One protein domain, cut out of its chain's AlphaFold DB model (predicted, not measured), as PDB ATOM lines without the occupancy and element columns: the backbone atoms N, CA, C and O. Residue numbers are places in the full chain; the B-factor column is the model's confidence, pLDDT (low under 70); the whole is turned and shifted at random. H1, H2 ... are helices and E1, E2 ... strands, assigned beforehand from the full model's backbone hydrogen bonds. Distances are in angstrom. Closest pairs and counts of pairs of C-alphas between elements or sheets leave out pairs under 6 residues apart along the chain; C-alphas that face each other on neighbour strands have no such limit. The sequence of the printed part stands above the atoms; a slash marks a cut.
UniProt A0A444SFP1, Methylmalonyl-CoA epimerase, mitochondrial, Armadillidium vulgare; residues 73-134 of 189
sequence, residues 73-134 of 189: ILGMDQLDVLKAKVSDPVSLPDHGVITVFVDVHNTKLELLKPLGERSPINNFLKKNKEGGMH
ATOM      1  N   ILE A  73      24.472  32.920 -38.425       30.31
ATOM      2  CA  ILE A  73      23.371  31.923 -38.426       30.31
ATOM      3  C   ILE A  73      23.947  30.522 -38.104       30.31
ATOM      4  O   ILE A  73      25.032  30.153 -38.547       30.31
ATOM      5  N   LEU A  74      23.224  29.798 -37.246       33.75
ATOM      6  CA  LEU A  74      23.503  28.481 -36.666       33.75
ATOM      7  C   LEU A  74      23.242  27.321 -37.648       33.75
ATOM      8  O   LEU A  74      22.227  27.335 -38.332       33.75
ATOM      9  N   GLY A  75      24.070  26.269 -37.576       33.09
ATOM     10  CA  GLY A  75      23.771  24.919 -38.083       33.09
ATOM     11  C   GLY A  75      24.245  24.626 -39.511       33.09
ATOM     12  O   GLY A  75      23.730  25.213 -40.442       33.09
ATOM     13  N   MET A  76      25.197  23.689 -39.651       37.88
ATOM     14  CA  MET A  76      25.689  22.985 -40.864       37.88
ATOM     15  C   MET A  76      26.110  23.797 -42.119       37.88
ATOM     16  O   MET A  76      27.034  23.357 -42.795       37.88
ATOM     17  N   ASP A  77      25.602  25.006 -42.362       38.12
ATOM     18  CA  ASP A  77      25.963  25.902 -43.480       38.12
ATOM     19  C   ASP A  77      27.356  26.552 -43.336       38.12
ATOM     20  O   ASP A  77      27.857  27.214 -44.245       38.12
ATOM     21  N   GLN A  78      28.029  26.376 -42.194       41.81
ATOM     22  CA  GLN A  78      29.342  26.984 -41.928       41.81
ATOM     23  C   GLN A  78      30.439  26.478 -42.878       41.81
ATOM     24  O   GLN A  78      31.386  27.206 -43.163       41.81
ATOM     25  N   LEU A  79      30.318  25.250 -43.386       44.59
ATOM     26  CA  LEU A  79      31.304  24.654 -44.291       44.59
ATOM     27  C   LEU A  79      31.190  25.206 -45.720       44.59
ATOM     28  O   LEU A  79      32.219  25.432 -46.360       44.59
ATOM     29  N   ASP A  80      29.970  25.515 -46.169       42.38
ATOM     30  CA  ASP A  80      29.713  26.164 -47.462       42.38
ATOM     31  C   ASP A  80      30.219  27.612 -47.473       42.38
ATOM     32  O   ASP A  80      30.791  28.068 -48.466       42.38
ATOM     33  N   VAL A  81      30.108  28.316 -46.340       47.62
ATOM     34  CA  VAL A  81      30.696  29.655 -46.154       47.62
ATOM     35  C   VAL A  81      32.224  29.610 -46.231       47.62
ATOM     36  O   VAL A  81      32.840  30.490 -46.831       47.62
ATOM     37  N   LEU A  82      32.845  28.571 -45.667       54.50
ATOM     38  CA  LEU A  82      34.300  28.394 -45.694       54.50
ATOM     39  C   LEU A  82      34.822  27.856 -47.036       54.50
ATOM     40  O   LEU A  82      36.039  27.811 -47.229       54.50
ATOM     41  N   LYS A  83      33.929  27.442 -47.955       64.88
ATOM     42  CA  LYS A  83      34.263  26.721 -49.201       64.88
ATOM     43  C   LYS A  83      35.238  25.563 -48.952       64.88
ATOM     44  O   LYS A  83      36.113  25.279 -49.773       64.88
ATOM     45  N   ALA A  84      35.113  24.929 -47.790       66.94
ATOM     46  CA  ALA A  84      36.060  23.933 -47.324       66.94
ATOM     47  C   ALA A  84      35.780  22.581 -47.984       66.94
ATOM     48  O   ALA A  84      34.627  22.177 -48.142       66.94
ATOM     49  N   LYS A  85      36.835  21.849 -48.353       74.06
ATOM     50  CA  LYS A  85      36.675  20.470 -48.834       74.06
ATOM     51  C   LYS A  85      36.571  19.541 -47.635       74.06
ATOM     52  O   LYS A  85      37.454  19.549 -46.784       74.06
ATOM     53  N   VAL A  86      35.520  18.732 -47.586       76.88
ATOM     54  CA  VAL A  86      35.289  17.765 -46.507       76.88
ATOM     55  C   VAL A  86      35.572  16.360 -47.031       76.88
ATOM     56  O   VAL A  86      35.119  16.012 -48.121       76.88
ATOM     57  N   SER A  87      36.354  15.572 -46.294       76.56
ATOM     58  CA  SER A  87      36.627  14.173 -46.639       76.56
ATOM     59  C   SER A  87      35.460  13.256 -46.276       76.56
ATOM     60  O   SER A  87      34.616  13.597 -45.446       76.56
ATOM     61  N   ASP A  88      35.470  12.035 -46.810       81.62
ATOM     62  CA  ASP A  88      34.640  10.967 -46.259       81.62
ATOM     63  C   ASP A  88      35.096  10.600 -44.832       81.62
ATOM     64  O   ASP A  88      36.273  10.791 -44.491       81.62
ATOM     65  N   PRO A  89      34.199  10.060 -43.984       79.75
ATOM     66  CA  PRO A  89      34.575   9.536 -42.677       79.75
ATOM     67  C   PRO A  89      35.504   8.324 -42.788       79.75
ATOM     68  O   PRO A  89      35.174   7.330 -43.436       79.75
ATOM     69  N   VAL A  90      36.629   8.366 -42.078       82.88
ATOM     70  CA  VAL A  90      37.606   7.272 -42.008       82.88
ATOM     71  C   VAL A  90      37.563   6.639 -40.624       82.88
ATOM     72  O   VAL A  90      37.703   7.318 -39.608       82.88
ATOM     73  N   SER A  91      37.363   5.323 -40.568       84.94
ATOM     74  CA  SER A  91      37.414   4.578 -39.308       84.94
ATOM     75  C   SER A  91      38.855   4.226 -38.965       84.94
ATOM     76  O   SER A  91      39.544   3.605 -39.770       84.94
ATOM     77  N   LEU A  92      39.278   4.567 -37.750       86.69
ATOM     78  CA  LEU A  92      40.615   4.312 -37.223       86.69
ATOM     79  C   LEU A  92      40.519   3.497 -35.918       86.69
ATOM     80  O   LEU A  92      40.598   4.064 -34.822       86.69
ATOM     81  N   PRO A  93      40.318   2.164 -35.997       91.38
ATOM     82  CA  PRO A  93      40.095   1.317 -34.823       91.38
ATOM     83  C   PRO A  93      41.243   1.355 -33.812       91.38
ATOM     84  O   PRO A  93      40.985   1.422 -32.611       91.38
ATOM     85  N   ASP A  94      42.491   1.399 -34.287       88.88
ATOM     86  CA  ASP A  94      43.690   1.440 -33.434       88.88
ATOM     87  C   ASP A  94      43.810   2.751 -32.641       88.88
ATOM     88  O   ASP A  94      44.410   2.788 -31.564       88.88
ATOM     89  N   HIS A  95      43.177   3.821 -33.132       87.38
ATOM     90  CA  HIS A  95      43.080   5.119 -32.461       87.38
ATOM     91  C   HIS A  95      41.764   5.290 -31.689       87.38
ATOM     92  O   HIS A  95      41.602   6.249 -30.935       87.38
ATOM     93  N   GLY A  96      40.818   4.359 -31.844       91.12
ATOM     94  CA  GLY A  96      39.506   4.424 -31.210       91.12
ATOM     95  C   GLY A  96      38.683   5.632 -31.658       91.12
ATOM     96  O   GLY A  96      37.907   6.168 -30.862       91.12
ATOM     97  N   VAL A  97      38.847   6.087 -32.904       84.81
ATOM     98  CA  VAL A  97      38.089   7.216 -33.463       84.81
ATOM     99  C   VAL A  97      37.638   6.958 -34.903       84.81
ATOM    100  O   VAL A  97      38.216   6.154 -35.627       84.81
ATOM    101  N   ILE A  98      36.574   7.643 -35.308       79.31
ATOM    102  CA  ILE A  98      36.265   7.936 -36.708       79.31
ATOM    103  C   ILE A  98      36.650   9.397 -36.923       79.31
ATOM    104  O   ILE A  98      36.269  10.243 -36.109       79.31
ATOM    105  N   THR A  99      37.382   9.682 -37.994       79.94
ATOM    106  CA  THR A  99      37.850  11.029 -38.323       79.94
ATOM    107  C   THR A  99      37.248  11.535 -39.633       79.94
ATOM    108  O   THR A  99      36.973  10.750 -40.543       79.94
ATOM    109  N   VAL A 100      37.010  12.842 -39.712       77.31
ATOM    110  CA  VAL A 100      36.632  13.576 -40.925       77.31
ATOM    111  C   VAL A 100      37.530  14.802 -41.016       77.31
ATOM    112  O   VAL A 100      37.617  15.573 -40.059       77.31
ATOM    113  N   PHE A 101      38.158  15.015 -42.169       76.50
ATOM    114  CA  PHE A 101      39.019  16.168 -42.397       76.50
ATOM    115  C   PHE A 101      38.273  17.263 -43.146       76.50
ATOM    116  O   PHE A 101      37.639  17.015 -44.171       76.50
ATOM    117  N   VAL A 102      38.403  18.487 -42.654       76.94
ATOM    118  CA  VAL A 102      37.922  19.699 -43.311       76.94
ATOM    119  C   VAL A 102      39.139  20.510 -43.736       76.94
ATOM    120  O   VAL A 102      39.863  21.047 -42.899       76.94
ATOM    121  N   ASP A 103      39.382  20.579 -45.038       73.50
ATOM    122  CA  ASP A 103      40.470  21.354 -45.617       73.50
ATOM    123  C   ASP A 103      40.099  22.838 -45.663       73.50
ATOM    124  O   ASP A 103      39.173  23.236 -46.374       73.50
ATOM    125  N   VAL A 104      40.839  23.645 -44.902       75.62
ATOM    126  CA  VAL A 104      40.670  25.100 -44.818       75.62
ATOM    127  C   VAL A 104      41.875  25.832 -45.419       75.62
ATOM    128  O   VAL A 104      42.333  26.841 -44.891       75.62
ATOM    129  N   HIS A 105      42.360  25.350 -46.567       71.12
ATOM    130  CA  HIS A 105      43.469  25.889 -47.366       71.12
ATOM    131  C   HIS A 105      44.852  25.678 -46.745       71.12
ATOM    132  O   HIS A 105      45.659  24.918 -47.273       71.12
ATOM    133  N   ASN A 106      45.165  26.387 -45.662       73.00
ATOM    134  CA  ASN A 106      46.501  26.383 -45.057       73.00
ATOM    135  C   ASN A 106      46.634  25.395 -43.891       73.00
ATOM    136  O   ASN A 106      47.713  25.262 -43.322       73.00
ATOM    137  N   THR A 107      45.536  24.757 -43.497       76.50
ATOM    138  CA  THR A 107      45.500  23.742 -42.447       76.50
ATOM    139  C   THR A 107      44.256  22.869 -42.612       76.50
ATOM    140  O   THR A 107      43.444  23.078 -43.519       76.50
ATOM    141  N   LYS A 108      44.110  21.876 -41.740       76.25
ATOM    142  CA  LYS A 108      42.956  20.984 -41.694       76.25
ATOM    143  C   LYS A 108      42.321  21.063 -40.316       76.25
ATOM    144  O   LYS A 108      43.023  21.117 -39.310       76.25
ATOM    145  N   LEU A 109      40.996  21.049 -40.274       80.25
ATOM    146  CA  LEU A 109      40.272  20.729 -39.051       80.25
ATOM    147  C   LEU A 109      39.992  19.234 -39.056       80.25
ATOM    148  O   LEU A 109      39.502  18.696 -40.050       80.25
ATOM    149  N   GLU A 110      40.286  18.581 -37.942       83.12
ATOM    150  CA  GLU A 110      39.996  17.169 -37.754       83.12
ATOM    151  C   GLU A 110      38.792  17.007 -36.822       83.12
ATOM    152  O   GLU A 110      38.824  17.391 -35.648       83.12
ATOM    153  N   LEU A 111      37.702  16.457 -37.354       81.19
ATOM    154  CA  LEU A 111      36.501  16.159 -36.588       81.19
ATOM    155  C   LEU A 111      36.559  14.715 -36.109       81.19
ATOM    156  O   LEU A 111      36.532  13.780 -36.908       81.19
ATOM    157  N   LEU A 112      36.583  14.539 -34.792       81.69
ATOM    158  CA  LEU A 112      36.715  13.231 -34.167       81.69
ATOM    159  C   LEU A 112      35.397  12.765 -33.556       81.69
ATOM    160  O   LEU A 112      34.794  13.443 -32.720       81.69
ATOM    161  N   LYS A 113      34.992  11.550 -33.916       82.62
ATOM    162  CA  LYS A 113      33.901  10.810 -33.279       82.62
ATOM    163  C   LYS A 113      34.473   9.582 -32.566       82.62
ATOM    164  O   LYS A 113      35.306   8.890 -33.146       82.62
ATOM    165  N   PRO A 114      34.039   9.264 -31.335       83.44
ATOM    166  CA  PRO A 114      34.544   8.095 -30.633       83.44
ATOM    167  C   PRO A 114      34.156   6.807 -31.368       83.44
ATOM    168  O   PRO A 114      33.015   6.651 -31.809       83.44
ATOM    169  N   LEU A 115      35.105   5.877 -31.461       83.31
ATOM    170  CA  LEU A 115      34.907   4.529 -31.982       83.31
ATOM    171  C   LEU A 115      35.255   3.516 -30.887       83.31
ATOM    172  O   LEU A 115      36.396   3.425 -30.436       83.31
ATOM    173  N   GLY A 116      34.251   2.755 -30.456       88.62
ATOM    174  CA  GLY A 116      34.375   1.783 -29.370       88.62
ATOM    175  C   GLY A 116      34.347   2.394 -27.961       88.62
ATOM    176  O   GLY A 116      34.492   3.597 -27.744       88.62
ATOM    177  N   GLU A 117      34.162   1.531 -26.961       89.56
ATOM    178  CA  GLU A 117      33.975   1.938 -25.557       89.56
ATOM    179  C   GLU A 117      35.240   2.532 -24.915       89.56
ATOM    180  O   GLU A 117      35.164   3.310 -23.963       89.56
ATOM    181  N   ARG A 118      36.416   2.201 -25.462       91.81
ATOM    182  CA  ARG A 118      37.730   2.638 -24.966       91.81
ATOM    183  C   ARG A 118      38.323   3.817 -25.747       91.81
ATOM    184  O   ARG A 118      39.525   4.044 -25.661       91.81
ATOM    185  N   SER A 119      37.503   4.556 -26.497       88.44
ATOM    186  CA  SER A 119      37.966   5.725 -27.252       88.44
ATOM    187  C   SER A 119      38.665   6.752 -26.342       88.44
ATOM    188  O   SER A 119      38.121   7.094 -25.282       88.44
ATOM    189  N   PRO A 120      39.835   7.291 -26.740       90.00
ATOM    190  CA  PRO A 120      40.590   8.244 -25.923       90.00
ATOM    191  C   PRO A 120      39.826   9.555 -25.678       90.00
ATOM    192  O   PRO A 120      40.010  10.191 -24.639       90.00
ATOM    193  N   ILE A 121      38.906   9.928 -26.576       86.81
ATOM    194  CA  ILE A 121      38.128  11.172 -26.476       86.81
ATOM    195  C   ILE A 121      36.838  11.030 -25.651       86.81
ATOM    196  O   ILE A 121      36.160  12.025 -25.388       86.81
ATOM    197  N   ASN A 122      36.504   9.828 -25.161       88.50
ATOM    198  CA  ASN A 122      35.278   9.600 -24.380       88.50
ATOM    199  C   ASN A 122      35.215  10.473 -23.120       88.50
ATOM    200  O   ASN A 122      34.175  11.050 -22.799       88.50
ATOM    201  N   ASN A 123      36.327  10.603 -22.395       91.44
ATOM    202  CA  ASN A 123      36.372  11.423 -21.183       91.44
ATOM    203  C   ASN A 123      36.266  12.922 -21.484       91.44
ATOM    204  O   ASN A 123      35.715  13.663 -20.670       91.44
ATOM    205  N   PHE A 124      36.769  13.361 -22.641       85.38
ATOM    206  CA  PHE A 124      36.619  14.738 -23.097       85.38
ATOM    207  C   PHE A 124      35.147  15.049 -23.388       85.38
ATOM    208  O   PHE A 124      34.613  16.003 -22.832       85.38
ATOM    209  N   LEU A 125      34.461  14.201 -24.158       81.94
ATOM    210  CA  LEU A 125      33.051  14.403 -24.519       81.94
ATOM    211  C   LEU A 125      32.093  14.282 -23.325       81.94
ATOM    212  O   LEU A 125      31.086  14.981 -23.263       81.94
ATOM    213  N   LYS A 126      32.417  13.458 -22.318       86.19
ATOM    214  CA  LYS A 126      31.651  13.417 -21.057       86.19
ATOM    215  C   LYS A 126      31.670  14.756 -20.316       86.19
ATOM    216  O   LYS A 126      30.678  15.112 -19.683       86.19
ATOM    217  N   LYS A 127      32.799  15.471 -20.368       88.56
ATOM    218  CA  LYS A 127      32.965  16.795 -19.748       88.56
ATOM    219  C   LYS A 127      32.418  17.913 -20.638       88.56
ATOM    220  O   LYS A 127      31.843  18.859 -20.118       88.56
ATOM    221  N   ASN A 128      32.556  17.768 -21.954       80.94
ATOM    222  CA  ASN A 128      32.168  18.746 -22.966       80.94
ATOM    223  C   ASN A 128      31.086  18.141 -23.873       80.94
ATOM    224  O   ASN A 128      31.374  17.666 -24.970       80.94
ATOM    225  N   LYS A 129      29.837  18.112 -23.387       79.38
ATOM    226  CA  LYS A 129      28.726  17.408 -24.059       79.38
ATOM    227  C   LYS A 129      28.386  17.959 -25.448       79.38
ATOM    228  O   LYS A 129      27.869  17.218 -26.274       79.38
ATOM    229  N   GLU A 130      28.686  19.230 -25.695       78.12
ATOM    230  CA  GLU A 130      28.476  19.907 -26.983       78.12
ATOM    231  C   GLU A 130      29.668  19.738 -27.945       78.12
ATOM    232  O   GLU A 130      29.628  20.211 -29.077       78.12
ATOM    233  N   GLY A 131      30.731  19.049 -27.513       78.50
ATOM    234  CA  GLY A 131      32.012  18.998 -28.214       78.50
ATOM    235  C   GLY A 131      32.951  20.136 -27.805       78.50
ATOM    236  O   GLY A 131      32.765  20.786 -26.777       78.50
ATOM    237  N   GLY A 132      34.014  20.337 -28.586       81.69
ATOM    238  CA  GLY A 132      35.002  21.392 -28.356       81.69
ATOM    239  C   GLY A 132      36.363  21.078 -28.976       81.69
ATOM    240  O   GLY A 132      36.585  19.985 -29.492       81.69
ATOM    241  N   MET A 133      37.292  22.034 -28.891       87.94
ATOM    242  CA  MET A 133      38.673  21.837 -29.343       87.94
ATOM    243  C   MET A 133      39.397  20.843 -28.426       87.94
ATOM    244  O   MET A 133      39.508  21.079 -27.222       87.94
ATOM    245  N   HIS A 134      39.881  19.738 -28.997       88.06
ATOM    246  CA  HIS A 134      40.549  18.678 -28.239       88.06
ATOM    247  C   HIS A 134      42.060  18.905 -28.118       88.06
ATOM    248  O   HIS A 134      42.613  18.842 -27.022       88.06
TER     249      HIS A 134
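Overview. This is residues 73 to 134 of the 189 residues of the protein "Methylmalonyl-CoA epimerase, mitochondrial" of Armadillidium vulgare (UniProt A0A444SFP1). A three-stranded antiparallel sheet forms a wall, with short helix H1 near the end of E2, short helix H2 near the opposite end of the sheet, and residues 73 to 78 sticking out. The printed part has 62 residues, under half in named elements, in the order H1 E1 E2 E3 H2, class mixed. It is only just loose, close to compact, with radius of gyration of the C-alphas 12.9 A and spans 35 by 24 by 18 A.

Along the chain. E2, residues 97 to 103, spans 18.8 A from (38.089, 7.216, -33.463); E3, residues 108 to 114, spans 19.0 A. E1 is residues 90 to 92, H1 78 to 81, and H2 122 to 127, ending at (32.965, 16.795, -19.748).

Arrangement. E1, E2 and E3 form a meander, each strand the antiparallel neighbour of the one before. E1 and E2 form a hairpin at 139 degrees, with N 90 and O 99 2.9 A apart, within hydrogen-bond range. E2 and E3 form another at 160 degrees, with N 98 and O 113 2.8 A apart, within range. H2 only grazes the sheet, with residues 122 to 125; the closest C-alphas of E3 and H2, Pro 114 and Asn 122, are 6.5 A apart. H1 is not on the sheet. Every O i to N i+4 pair is within range in H2; H1 is too short for one.

Size, cuts and confidence. The C-alphas farthest apart, Ile 73 and Asp 94, are 37.0 A apart. The printed part has no cut and no long link. Residues 73 to 84 have pLDDT under 70.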